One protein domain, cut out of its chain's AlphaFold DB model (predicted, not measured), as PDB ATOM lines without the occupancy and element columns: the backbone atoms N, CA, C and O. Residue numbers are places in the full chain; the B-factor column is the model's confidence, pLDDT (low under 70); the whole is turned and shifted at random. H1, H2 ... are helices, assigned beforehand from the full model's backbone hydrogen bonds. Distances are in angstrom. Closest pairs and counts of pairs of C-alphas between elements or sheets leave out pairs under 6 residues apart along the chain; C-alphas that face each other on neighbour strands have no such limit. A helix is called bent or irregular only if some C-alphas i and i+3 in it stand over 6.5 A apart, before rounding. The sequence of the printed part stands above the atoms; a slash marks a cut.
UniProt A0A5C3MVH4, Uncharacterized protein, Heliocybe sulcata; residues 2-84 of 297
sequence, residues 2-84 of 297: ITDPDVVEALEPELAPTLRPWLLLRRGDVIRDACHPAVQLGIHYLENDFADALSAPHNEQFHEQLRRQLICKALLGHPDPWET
ATOM      1  N   ILE A   2     -13.073  -5.956  47.075       53.97
ATOM      2  CA  ILE A   2     -12.457  -4.603  47.185       53.97
ATOM      3  C   ILE A   2     -13.441  -3.479  46.809       53.97
ATOM      4  O   ILE A   2     -13.230  -2.317  47.108       53.97
ATOM      5  N   THR A   3     -14.572  -3.826  46.194       59.19
ATOM      6  CA  THR A   3     -15.630  -2.876  45.817       59.19
ATOM      7  C   THR A   3     -16.540  -2.460  46.977       59.19
ATOM      8  O   THR A   3     -17.435  -1.635  46.790       59.19
ATOM      9  N   ASP A   4     -16.349  -3.064  48.149       65.94
ATOM     10  CA  ASP A   4     -17.131  -2.820  49.356       65.94
ATOM     11  C   ASP A   4     -16.716  -1.468  49.968       65.94
ATOM     12  O   ASP A   4     -15.520  -1.286  50.207       65.94
ATOM     13  N   PRO A   5     -17.646  -0.522  50.198       66.56
ATOM     14  CA  PRO A   5     -17.311   0.807  50.705       66.56
ATOM     15  C   PRO A   5     -16.533   0.762  52.021       66.56
ATOM     16  O   PRO A   5     -15.585   1.524  52.172       66.56
ATOM     17  N   ASP A   6     -16.860  -0.181  52.908       64.62
ATOM     18  CA  ASP A   6     -16.192  -0.323  54.207       64.62
ATOM     19  C   ASP A   6     -14.734  -0.785  54.038       64.62
ATOM     20  O   ASP A   6     -13.857  -0.442  54.825       64.62
ATOM     21  N   VAL A   7     -14.455  -1.565  52.986       64.88
ATOM     22  CA  VAL A   7     -13.093  -2.013  52.652       64.88
ATOM     23  C   VAL A   7     -12.292  -0.881  52.026       64.88
ATOM     24  O   VAL A   7     -11.118  -0.733  52.338       64.88
ATOM     25  N   VAL A   8     -12.917  -0.073  51.167       69.00
ATOM     26  CA  VAL A   8     -12.269   1.110  50.584       69.00
ATOM     27  C   VAL A   8     -11.957   2.140  51.672       69.00
ATOM     28  O   VAL A   8     -10.858   2.674  51.686       69.00
ATOM     29  N   GLU A   9     -12.878   2.367  52.613       70.69
ATOM     30  CA  GLU A   9     -12.683   3.272  53.756       70.69
ATOM     31  C   GLU A   9     -11.598   2.782  54.721       70.69
ATOM     32  O   GLU A   9     -10.834   3.592  55.238       70.69
ATOM     33  N   ALA A  10     -11.464   1.466  54.908       64.44
ATOM     34  CA  ALA A  10     -10.379   0.894  55.701       64.44
ATOM     35  C   ALA A  10      -9.006   0.958  55.004       64.44
ATOM     36  O   ALA A  10      -7.995   1.083  55.689       64.44
ATOM     37  N   LEU A  11      -8.957   0.828  53.673       64.94
ATOM     38  CA  LEU A  11      -7.706   0.845  52.905       64.94
ATOM     39  C   LEU A  11      -7.205   2.267  52.634       64.94
ATOM     40  O   LEU A  11      -6.011   2.511  52.735       64.94
ATOM     41  N   GLU A  12      -8.106   3.185  52.285       72.44
ATOM     42  CA  GLU A  12      -7.786   4.555  51.873       72.44
ATOM     43  C   GLU A  12      -8.817   5.541  52.461       72.44
ATOM     44  O   GLU A  12      -9.748   5.976  51.767       72.44
ATOM     45  N   PRO A  13      -8.686   5.908  53.752       71.00
ATOM     46  CA  PRO A  13      -9.665   6.739  54.456       71.00
ATOM     47  C   PRO A  13      -9.764   8.166  53.898       71.00
ATOM     48  O   PRO A  13     -10.809   8.802  54.028       71.00
ATOM     49  N   GLU A  14      -8.715   8.671  53.245       75.94
ATOM     50  CA  GLU A  14      -8.722   9.988  52.594       75.94
ATOM     51  C   GLU A  14      -9.427   9.965  51.229       75.94
ATOM     52  O   GLU A  14     -10.080  10.933  50.833       75.94
ATOM     53  N   LEU A  15      -9.351   8.838  50.513       78.25
ATOM     54  CA  LEU A  15      -9.957   8.668  49.191       78.25
ATOM     55  C   LEU A  15     -11.429   8.242  49.274       78.25
ATOM     56  O   LEU A  15     -12.238   8.590  48.409       78.25
ATOM     57  N   ALA A  16     -11.801   7.497  50.316       78.44
ATOM     58  CA  ALA A  16     -13.148   6.962  50.481       78.44
ATOM     59  C   ALA A  16     -14.266   8.029  50.480       78.44
ATOM     60  O   ALA A  16     -15.271   7.807  49.794       78.44
ATOM     61  N   PRO A  17     -14.125   9.206  51.131       80.25
ATOM     62  CA  PRO A  17     -15.102  10.291  51.033       80.25
ATOM     63  C   PRO A  17     -15.313  10.777  49.597       80.25
ATOM     64  O   PRO A  17     -16.449  11.041  49.200       80.25
ATOM     65  N   THR A  18     -14.239  10.837  48.808       83.56
ATOM     66  CA  THR A  18     -14.258  11.256  47.400       83.56
ATOM     67  C   THR A  18     -14.983  10.236  46.526       83.56
ATOM     68  O   THR A  18     -15.752  10.617  45.652       83.56
ATOM     69  N   LEU A  19     -14.810   8.937  46.793       82.81
ATOM     70  CA  LEU A  19     -15.478   7.853  46.062       82.81
ATOM     71  C   LEU A  19     -16.916   7.591  46.532       82.81
ATOM     72  O   LEU A  19     -17.693   6.947  45.821       82.81
ATOM     73  N   ARG A  20     -17.304   8.101  47.707       82.69
ATOM     74  CA  ARG A  20     -18.606   7.859  48.346       82.69
ATOM     75  C   ARG A  20     -19.819   8.126  47.440       82.69
ATOM     76  O   ARG A  20     -20.713   7.278  47.434       82.69
ATOM     77  N   PRO A  21     -19.877   9.216  46.646       83.81
ATOM     78  CA  PRO A  21     -21.001   9.457  45.739       83.81
ATOM     79  C   PRO A  21     -21.199   8.343  44.706       83.81
ATOM     80  O   PRO A  21     -22.326   8.087  44.297       83.81
ATOM     81  N   TRP A  22     -20.118   7.667  44.303       79.94
ATOM     82  CA  TRP A  22     -20.184   6.518  43.404       79.94
ATOM     83  C   TRP A  22     -20.460   5.209  44.149       79.94
ATOM     84  O   TRP A  22     -21.228   4.374  43.687       79.94
ATOM     85  N   LEU A  23     -19.868   5.022  45.329       76.75
ATOM     86  CA  LEU A  23     -20.036   3.811  46.141       76.75
ATOM     87  C   LEU A  23     -21.467   3.616  46.664       76.75
ATOM     88  O   LEU A  23     -21.870   2.482  46.933       76.75
ATOM     89  N   LEU A  24     -22.220   4.708  46.816       80.94
ATOM     90  CA  LEU A  24     -23.613   4.700  47.260       80.94
ATOM     91  C   LEU A  24     -24.628   4.564  46.118       80.94
ATOM     92  O   LEU A  24     -25.805   4.336  46.409       80.94
ATOM     93  N   LEU A  25     -24.198   4.682  44.856       78.00
ATOM     94  CA  LEU A  25     -25.084   4.508  43.711       78.00
ATOM     95  C   LEU A  25     -25.642   3.091  43.681       78.00
ATOM     96  O   LEU A  25     -24.912   2.100  43.723       78.00
ATOM     97  N   ARG A  26     -26.962   3.004  43.580       76.94
ATOM     98  CA  ARG A  26     -27.682   1.755  43.384       76.94
ATOM     99  C   ARG A  26     -28.003   1.583  41.911       76.94
ATOM    100  O   ARG A  26     -28.135   2.527  41.146       76.94
ATOM    101  N   ARG A  27     -28.235   0.333  41.532       70.69
ATOM    102  CA  ARG A  27     -28.548  -0.094  40.157       70.69
ATOM    103  C   ARG A  27     -29.753   0.624  39.538       70.69
ATOM    104  O   ARG A  27     -29.826   0.769  38.326       70.69
ATOM    105  N   GLY A  28     -30.726   0.996  40.370       70.38
ATOM    106  CA  GLY A  28     -31.945   1.681  39.937       70.38
ATOM    107  C   GLY A  28     -31.826   3.202  39.912       70.38
ATOM    108  O   GLY A  28     -32.775   3.864  39.494       70.38
ATOM    109  N   ASP A  29     -30.703   3.751  40.370       77.31
ATOM    110  CA  ASP A  29     -30.511   5.188  40.433       77.31
ATOM    111  C   ASP A  29     -30.203   5.707  39.030       77.31
ATOM    112  O   ASP A  29     -29.330   5.201  38.326       77.31
ATOM    113  N   VAL A  30     -30.961   6.719  38.620       77.31
ATOM    114  CA  VAL A  30     -30.830   7.349  37.310       77.31
ATOM    115  C   VAL A  30     -30.305   8.757  37.518       77.31
ATOM    116  O   VAL A  30     -30.967   9.584  38.149       77.31
ATOM    117  N   ILE A  31     -29.130   9.039  36.963       77.62
ATOM    118  CA  ILE A  31     -28.506  10.355  37.043       77.62
ATOM    119  C   ILE A  31     -28.685  11.048  35.700       77.62
ATOM    120  O   ILE A  31     -28.169  10.600  34.683       77.62
ATOM    121  N   ARG A  32     -29.426  12.157  35.697       73.12
ATOM    122  CA  ARG A  32     -29.674  12.972  34.492       73.12
ATOM    123  C   ARG A  32     -28.826  14.236  34.425       73.12
ATOM    124  O   ARG A  32     -28.849  14.929  33.416       73.12
ATOM    125  N   ASP A  33     -28.131  14.552  35.512       78.69
ATOM    126  CA  ASP A  33     -27.286  15.731  35.619       78.69
ATOM    127  C   ASP A  33     -25.824  15.348  35.372       78.69
ATOM    128  O   ASP A  33     -25.243  14.563  36.124       78.69
ATOM    129  N   ALA A  34     -25.222  15.921  34.330       71.88
ATOM    130  CA  ALA A  34     -23.813  15.723  34.003       71.88
ATOM    131  C   ALA A  34     -22.873  16.307  35.078       71.88
ATOM    132  O   ALA A  34     -21.739  15.856  35.228       71.88
ATOM    133  N   CYS A  35     -23.342  17.273  35.874       79.88
ATOM    134  CA  CYS A  35     -22.599  17.839  36.998       79.88
ATOM    135  C   CYS A  35     -22.701  16.997  38.280       79.88
ATOM    136  O   CYS A  35     -22.097  17.353  39.293       79.88
ATOM    137  N   HIS A  36     -23.429  15.875  38.260       82.25
ATOM    138  CA  HIS A  36     -23.553  15.017  39.430       82.25
ATOM    139  C   HIS A  36     -22.172  14.486  39.867       82.25
ATOM    140  O   HIS A  36     -21.425  13.984  39.021       82.25
ATOM    141  N   PRO A  37     -21.833  14.503  41.173       82.25
ATOM    142  CA  PRO A  37     -20.505  14.117  41.660       82.25
ATOM    143  C   PRO A  37     -20.044  12.734  41.188       82.25
ATOM    144  O   PRO A  37     -18.877  12.544  40.871       82.25
ATOM    145  N   ALA A  38     -20.962  11.775  41.065       80.88
ATOM    146  CA  ALA A  38     -20.644  10.462  40.513       80.88
ATOM    147  C   ALA A  38     -20.201  10.521  39.034       80.88
ATOM    148  O   ALA A  38     -19.177   9.945  38.679       80.88
ATOM    149  N   VAL A  39     -20.912  11.260  38.176       80.12
ATOM    150  CA  VAL A  39     -20.544  11.414  36.754       80.12
ATOM    151  C   VAL A  39     -19.172  12.080  36.636       80.12
ATOM    152  O   VAL A  39     -18.323  11.615  35.881       80.12
ATOM    153  N   GLN A  40     -18.917  13.095  37.466       82.56
ATOM    154  CA  GLN A  40     -17.628  13.787  37.527       82.56
ATOM    155  C   GLN A  40     -16.479  12.862  37.953       82.56
ATOM    156  O   GLN A  40     -15.394  12.952  37.388       82.56
ATOM    157  N   LEU A  41     -16.706  11.924  38.882       82.50
ATOM    158  CA  LEU A  41     -15.711  10.901  39.241       82.50
ATOM    159  C   LEU A  41     -15.419   9.948  38.079       82.50
ATOM    160  O   LEU A  41     -14.265   9.589  37.856       82.50
ATOM    161  N   GLY A  42     -16.449   9.551  37.331       79.12
ATOM    162  CA  GLY A  42     -16.290   8.734  36.130       79.12
ATOM    163  C   GLY A  42     -15.440   9.427  35.065       79.12
ATOM    164  O   GLY A  42     -14.485   8.831  34.566       79.12
ATOM    165  N   ILE A  43     -15.719  10.706  34.804       80.38
ATOM    166  CA  ILE A  43     -14.924  11.542  33.894       80.38
ATOM    167  C   ILE A  43     -13.488  11.684  34.410       80.38
ATOM    168  O   ILE A  43     -12.543  11.521  33.645       80.38
ATOM    169  N   HIS A  44     -13.314  11.954  35.704       81.12
ATOM    170  CA  HIS A  44     -12.006  12.205  36.302       81.12
ATOM    171  C   HIS A  44     -11.094  10.973  36.302       81.12
ATOM    172  O   HIS A  44      -9.921  11.085  35.959       81.12
ATOM    173  N   TYR A  45     -11.613   9.801  36.679       79.94
ATOM    174  CA  TYR A  45     -10.790   8.598  36.819       79.94
ATOM    175  C   TYR A  45     -10.722   7.772  35.537       79.94
ATOM    176  O   TYR A  45      -9.648   7.305  35.164       79.94
ATOM    177  N   LEU A  46     -11.854   7.557  34.867       78.31
ATOM    178  CA  LEU A  46     -11.926   6.670  33.703       78.31
ATOM    179  C   LEU A  46     -11.838   7.420  32.373       78.31
ATOM    180  O   LEU A  46     -11.920   6.763  31.337       78.31
ATOM    181  N   GLU A  47     -11.690   8.750  32.399       75.88
ATOM    182  CA  GLU A  47     -11.557   9.612  31.212       75.88
ATOM    183  C   GLU A  47     -12.696   9.413  30.195       75.88
ATOM    184  O   GLU A  47     -12.534   9.618  28.994       75.88
ATOM    185  N   ASN A  48     -13.866   8.992  30.680       72.25
ATOM    186  CA  ASN A  48     -15.043   8.691  29.878       72.25
ATOM    187  C   ASN A  48     -16.253   9.438  30.441       72.25
ATOM    188  O   ASN A  48     -16.480   9.451  31.652       72.25
ATOM    189  N   ASP A  49     -17.047  10.033  29.553       67.06
ATOM    190  CA  ASP A  49     -18.322  10.634  29.928       67.06
ATOM    191  C   ASP A  49     -19.395   9.543  30.036       67.06
ATOM    192  O   ASP A  49     -19.799   8.932  29.045       67.06
ATOM    193  N   PHE A  50     -19.835   9.271  31.265       70.06
ATOM    194  CA  PHE A  50     -20.882   8.291  31.553       70.06
ATOM    195  C   PHE A  50     -22.263   8.926  31.729       70.06
ATOM    196  O   PHE A  50     -23.180   8.221  32.153       70.06
ATOM    197  N   ALA A  51     -22.439  10.221  31.430       66.44
ATOM    198  CA  ALA A  51     -23.728  10.896  31.569       66.44
ATOM    199  C   ALA A  51     -24.841  10.136  30.829       66.44
ATOM    200  O   ALA A  51     -25.870   9.815  31.422       66.44
ATOM    201  N   ASP A  52     -24.591   9.726  29.582       66.06
ATOM    202  CA  ASP A  52     -25.550   8.943  28.797       66.06
ATOM    203  C   ASP A  52     -25.748   7.527  29.362       66.06
ATOM    204  O   ASP A  52     -26.875   7.034  29.430       66.06
ATOM    205  N   ALA A  53     -24.678   6.882  29.835       65.19
ATOM    206  CA  ALA A  53     -24.719   5.519  30.371       65.19
ATOM    207  C   ALA A  53     -25.447   5.410  31.727       65.19
ATOM    208  O   ALA A  53     -26.002   4.357  32.047       65.19
ATOM    209  N   LEU A  54     -25.464   6.489  32.515       71.06
ATOM    210  CA  LEU A  54     -26.141   6.584  33.816       71.06
ATOM    211  C   LEU A  54     -27.528   7.247  33.730       71.06
ATOM    212  O   LEU A  54     -28.274   7.251  34.713       71.06
ATOM    213  N   SER A  55     -27.895   7.768  32.554       69.56
ATOM    214  CA  SER A  55     -29.191   8.409  32.286       69.56
ATOM    215  C   SER A  55     -30.372   7.434  32.201       69.56
ATOM    216  O   SER A  55     -31.534   7.859  32.182       69.56
ATOM    217  N   ALA A  56     -30.094   6.127  32.194       71.44
ATOM    218  CA  ALA A  56     -31.081   5.061  32.156       71.44
ATOM    219  C   ALA A  56     -30.742   3.929  33.149       71.44
ATOM    220  O   ALA A  56     -29.575   3.742  33.514       71.44
ATOM    221  N   PRO A  57     -31.748   3.137  33.571       70.19
ATOM    222  CA  PRO A  57     -31.505   1.908  34.312       70.19
ATOM    223  C   PRO A  57     -30.616   0.985  33.481       70.19
ATOM    224  O   PRO A  57     -30.921   0.681  32.327       70.19
ATOM    225  N   HIS A  58     -29.522   0.535  34.073       71.81
ATOM    226  CA  HIS A  58     -28.524  -0.286  33.406       71.81
ATOM    227  C   HIS A  58     -28.441  -1.664  34.063       71.81
ATOM    228  O   HIS A  58     -28.899  -1.882  35.187       71.81
ATOM    229  N   ASN A  59     -27.914  -2.637  33.318       77.62
ATOM    230  CA  ASN A  59     -27.856  -4.011  33.799       77.62
ATOM    231  C   ASN A  59     -26.833  -4.159  34.946       77.62
ATOM    232  O   ASN A  59     -25.885  -3.383  35.080       77.62
ATOM    233  N   GLU A  60     -27.038  -5.172  35.790       75.69
ATOM    234  CA  GLU A  60     -26.210  -5.414  36.979       75.69
ATOM    235  C   GLU A  60     -24.730  -5.621  36.638       75.69
ATOM    236  O   GLU A  60     -23.859  -5.092  37.323       75.69
ATOM    237  N   GLN A  61     -24.442  -6.348  35.558       78.25
ATOM    238  CA  GLN A  61     -23.067  -6.623  35.140       78.25
ATOM    239  C   GLN A  61     -22.319  -5.346  34.750       78.25
ATOM    240  O   GLN A  61     -21.169  -5.171  35.141       78.25
ATOM    241  N   PHE A  62     -22.978  -4.439  34.034       79.00
ATOM    242  CA  PHE A  62     -22.427  -3.156  33.622       79.00
ATOM    243  C   PHE A  62     -22.179  -2.244  34.825       79.00
ATOM    244  O   PHE A  62     -21.105  -1.652  34.929       79.00
ATOM    245  N   HIS A  63     -23.126  -2.193  35.771       78.56
ATOM    246  CA  HIS A  63     -22.969  -1.429  37.011       78.56
ATOM    247  C   HIS A  63     -21.749  -1.895  37.817       78.56
ATOM    248  O   HIS A  63     -20.897  -1.093  38.200       78.56
ATOM    249  N   GLU A  64     -21.639  -3.206  38.050       78.94
ATOM    250  CA  GLU A  64     -20.539  -3.779  38.830       78.94
ATOM    251  C   GLU A  64     -19.193  -3.668  38.103       78.94
ATOM    252  O   GLU A  64     -18.163  -3.433  38.741       78.94
ATOM    253  N   GLN A  65     -19.179  -3.783  36.772       81.56
ATOM    254  CA  GLN A  65     -17.972  -3.601  35.970       81.56
ATOM    255  C   GLN A  65     -17.447  -2.165  36.066       81.56
ATOM    256  O   GLN A  65     -16.267  -1.975  36.363       81.56
ATOM    257  N   LEU A  66     -18.312  -1.165  35.877       79.12
ATOM    258  CA  LEU A  66     -17.942   0.245  36.016       79.12
ATOM    259  C   LEU A  66     -17.473   0.570  37.432       79.12
ATOM    260  O   LEU A  66     -16.430   1.196  37.617       79.12
ATOM    261  N   ARG A  67     -18.208   0.093  38.443       79.75
ATOM    262  CA  ARG A  67     -17.832   0.243  39.852       79.75
ATOM    263  C   ARG A  67     -16.443  -0.324  40.123       79.75
ATOM    264  O   ARG A  67     -15.628   0.346  40.753       79.75
ATOM    265  N   ARG A  68     -16.151  -1.535  39.640       80.81
ATOM    266  CA  ARG A  68     -14.825  -2.149  39.777       80.81
ATOM    267  C   ARG A  68     -13.754  -1.307  39.092       80.81
ATOM    268  O   ARG A  68     -12.732  -1.051  39.717       80.81
ATOM    269  N   GLN A  69     -13.980  -0.877  37.854       84.19
ATOM    270  CA  GLN A  69     -12.996  -0.100  37.099       84.19
ATOM    271  C   GLN A  69     -12.661   1.222  37.783       84.19
ATOM    272  O   GLN A  69     -11.486   1.548  37.920       84.19
ATOM    273  N   LEU A  70     -13.672   1.950  38.259       83.69
ATOM    274  CA  LEU A  70     -13.482   3.233  38.931       83.69
ATOM    275  C   LEU A  70     -12.702   3.071  40.240       83.69
ATOM    276  O   LEU A  70     -11.728   3.783  40.462       83.69
ATOM    277  N   ILE A  71     -13.073   2.088  41.066       81.56
ATOM    278  CA  ILE A  71     -12.375   1.803  42.331       81.56
ATOM    279  C   ILE A  71     -10.933   1.365  42.068       81.56
ATOM    280  O   ILE A  71     -10.013   1.863  42.707       81.56
ATOM    281  N   CYS A  72     -10.712   0.470  41.103       81.94
ATOM    282  CA  CYS A  72      -9.369   0.033  40.739       81.94
ATOM    283  C   CYS A  72      -8.519   1.183  40.196       81.94
ATOM    284  O   CYS A  72      -7.356   1.307  40.565       81.94
ATOM    285  N   LYS A  73      -9.091   2.050  39.360       83.56
ATOM    286  CA  LYS A  73      -8.383   3.199  38.803       83.56
ATOM    287  C   LYS A  73      -8.024   4.222  39.877       83.56
ATOM    288  O   LYS A  73      -6.920   4.751  39.841       83.56
ATOM    289  N   ALA A  74      -8.924   4.455  40.829       80.56
ATOM    290  CA  ALA A  74      -8.702   5.376  41.933       80.56
ATOM    291  C   ALA A  74      -7.671   4.850  42.945       80.56
ATOM    292  O   ALA A  74      -6.813   5.611  43.373       80.56
ATOM    293  N   LEU A  75      -7.720   3.557  43.290       76.44
ATOM    294  CA  LEU A  75      -6.817   2.947  44.278       76.44
ATOM    295  C   LEU A  75      -5.458   2.536  43.698       76.44
ATOM    296  O   LEU A  75      -4.437   2.642  44.361       76.44
ATOM    297  N   LEU A  76      -5.446   1.998  42.479       78.06
ATOM    298  CA  LEU A  76      -4.290   1.300  41.901       78.06
ATOM    299  C   LEU A  76      -3.785   1.964  40.613       78.06
ATOM    300  O   LEU A  76      -2.925   1.414  39.931       78.06
ATOM    301  N   GLY A  77      -4.346   3.114  40.223       80.38
ATOM    302  CA  GLY A  77      -3.951   3.853  39.017       80.38
ATOM    303  C   GLY A  77      -4.323   3.176  37.689       80.38
ATOM    304  O   GLY A  77      -4.094   3.747  36.616       80.38
ATOM    305  N   HIS A  78      -4.948   1.994  37.726       82.06
ATOM    306  CA  HIS A  78      -5.278   1.185  36.551       82.06
ATOM    307  C   HIS A  78      -6.730   0.668  36.608       82.06
ATOM    308  O   HIS A  78      -7.159   0.211  37.666       82.06
ATOM    309  N   PRO A  79      -7.508   0.704  35.506       81.94
ATOM    310  CA  PRO A  79      -8.918   0.293  35.522       81.94
ATOM    311  C   PRO A  79      -9.103  -1.229  35.625       81.94
ATOM    312  O   PRO A  79     -10.137  -1.696  36.096       81.94
ATOM    313  N   ASP A  80      -8.103  -2.014  35.214       83.25
ATOM    314  CA  ASP A  80      -8.104  -3.471  35.382       83.25
ATOM    315  C   ASP A  80      -6.726  -4.004  35.808       83.25
ATOM    316  O   ASP A  80      -5.976  -4.547  34.999       83.25
ATOM    317  N   PRO A  81      -6.306  -3.747  37.057       77.56
ATOM    318  CA  PRO A  81      -4.963  -4.065  37.537       77.56
ATOM    319  C   PRO A  81      -4.750  -5.577  37.643       77.56
ATOM    320  O   PRO A  81      -3.630  -6.054  37.548       77.56
ATOM    321  N   TRP A  82      -5.830  -6.346  37.789       80.19
ATOM    322  CA  TRP A  82      -5.793  -7.794  37.994       80.19
ATOM    323  C   TRP A  82      -5.199  -8.559  36.808       80.19
ATOM    324  O   TRP A  82      -4.692  -9.668  36.980       80.19
ATOM    325  N   GLU A  83      -5.249  -7.965  35.614       81.44
ATOM    326  CA  GLU A  83      -4.724  -8.561  34.391       81.44
ATOM    327  C   GLU A  83      -3.295  -8.124  34.053       81.44
ATOM    328  O   GLU A  83      -2.703  -8.695  33.128       81.44
ATOM    329  N   THR A  84      -2.719  -7.173  34.796       81.12
ATOM    330  CA  THR A  84      -1.355  -6.702  34.536       81.12
ATOM    331  C   THR A  84      -0.320  -7.753  34.936       81.12
ATOM    332  O   THR A  84      -0.567  -8.631  35.770       81.12
TER     333      THR A  84
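What this domain is: This is residues 2 to 84 of the 297 residues of an uncharacterized protein of Heliocybe sulcata (UniProt A0A5C3MVH4). The short hairpin of H1 and H2 and the long helix H5 form two sides, H3 packs on H2 and H5 at large angles, and H4 with loop 24 to 36 lies at the end far from H1. The printed part has 83 residues with five named helices, H1 to H5 in order along the chain, which hold 46 of them, and no named strand; its class is all helix, and it is compact, with a radius of gyration of the C-alphas of 12.1 A and spans of 31 by 26 by 21 A.

Where its parts are: H1 is residues 5 to 11, from C-alpha 5 at (-17.311, 0.807, 50.705); H2 16 to 23, irregular, with C-alphas 18 and 21 7.2 A apart; H3 37 to 46, 13.9 A; H4 51 to 54; H5 60 to 76, 23.4 A, to C-alpha 76 at (-4.290, 1.300, 41.901).

How they stand to each other: H2, the hub, forms a hairpin with H1 at a shallow tilt of 27 degrees, opposite ways; closest C-alphas Glu 9 and Ala 16, 5.0 A. H2 touches H3 about perpendicular, 78 degrees; Trp 22 and Ala 38 C-alphas, 4.9 A. H5 touches H3 with residues 69 to 74 alone at a steep 66 degrees; Tyr 45 and Lys 73 C-alphas, 6.2 A. H5 only just touches H2, with 3 pairs of C-alphas within 8 A. H4 is close to H3 but not clearly touching; Val 39 and Ala 51 C-alphas, 6.1 A. Each O i to N i+4 pair is within hydrogen-bond range in H1, H3 and H5, 2 of 4 in H2; H4 is too short.

The domain as a whole: The printed part has no cut; H2 to H3 is a long link. pLDDT is under 70 at residues 2 to 8, 10 to 11, 49, 51 to 53 and 55.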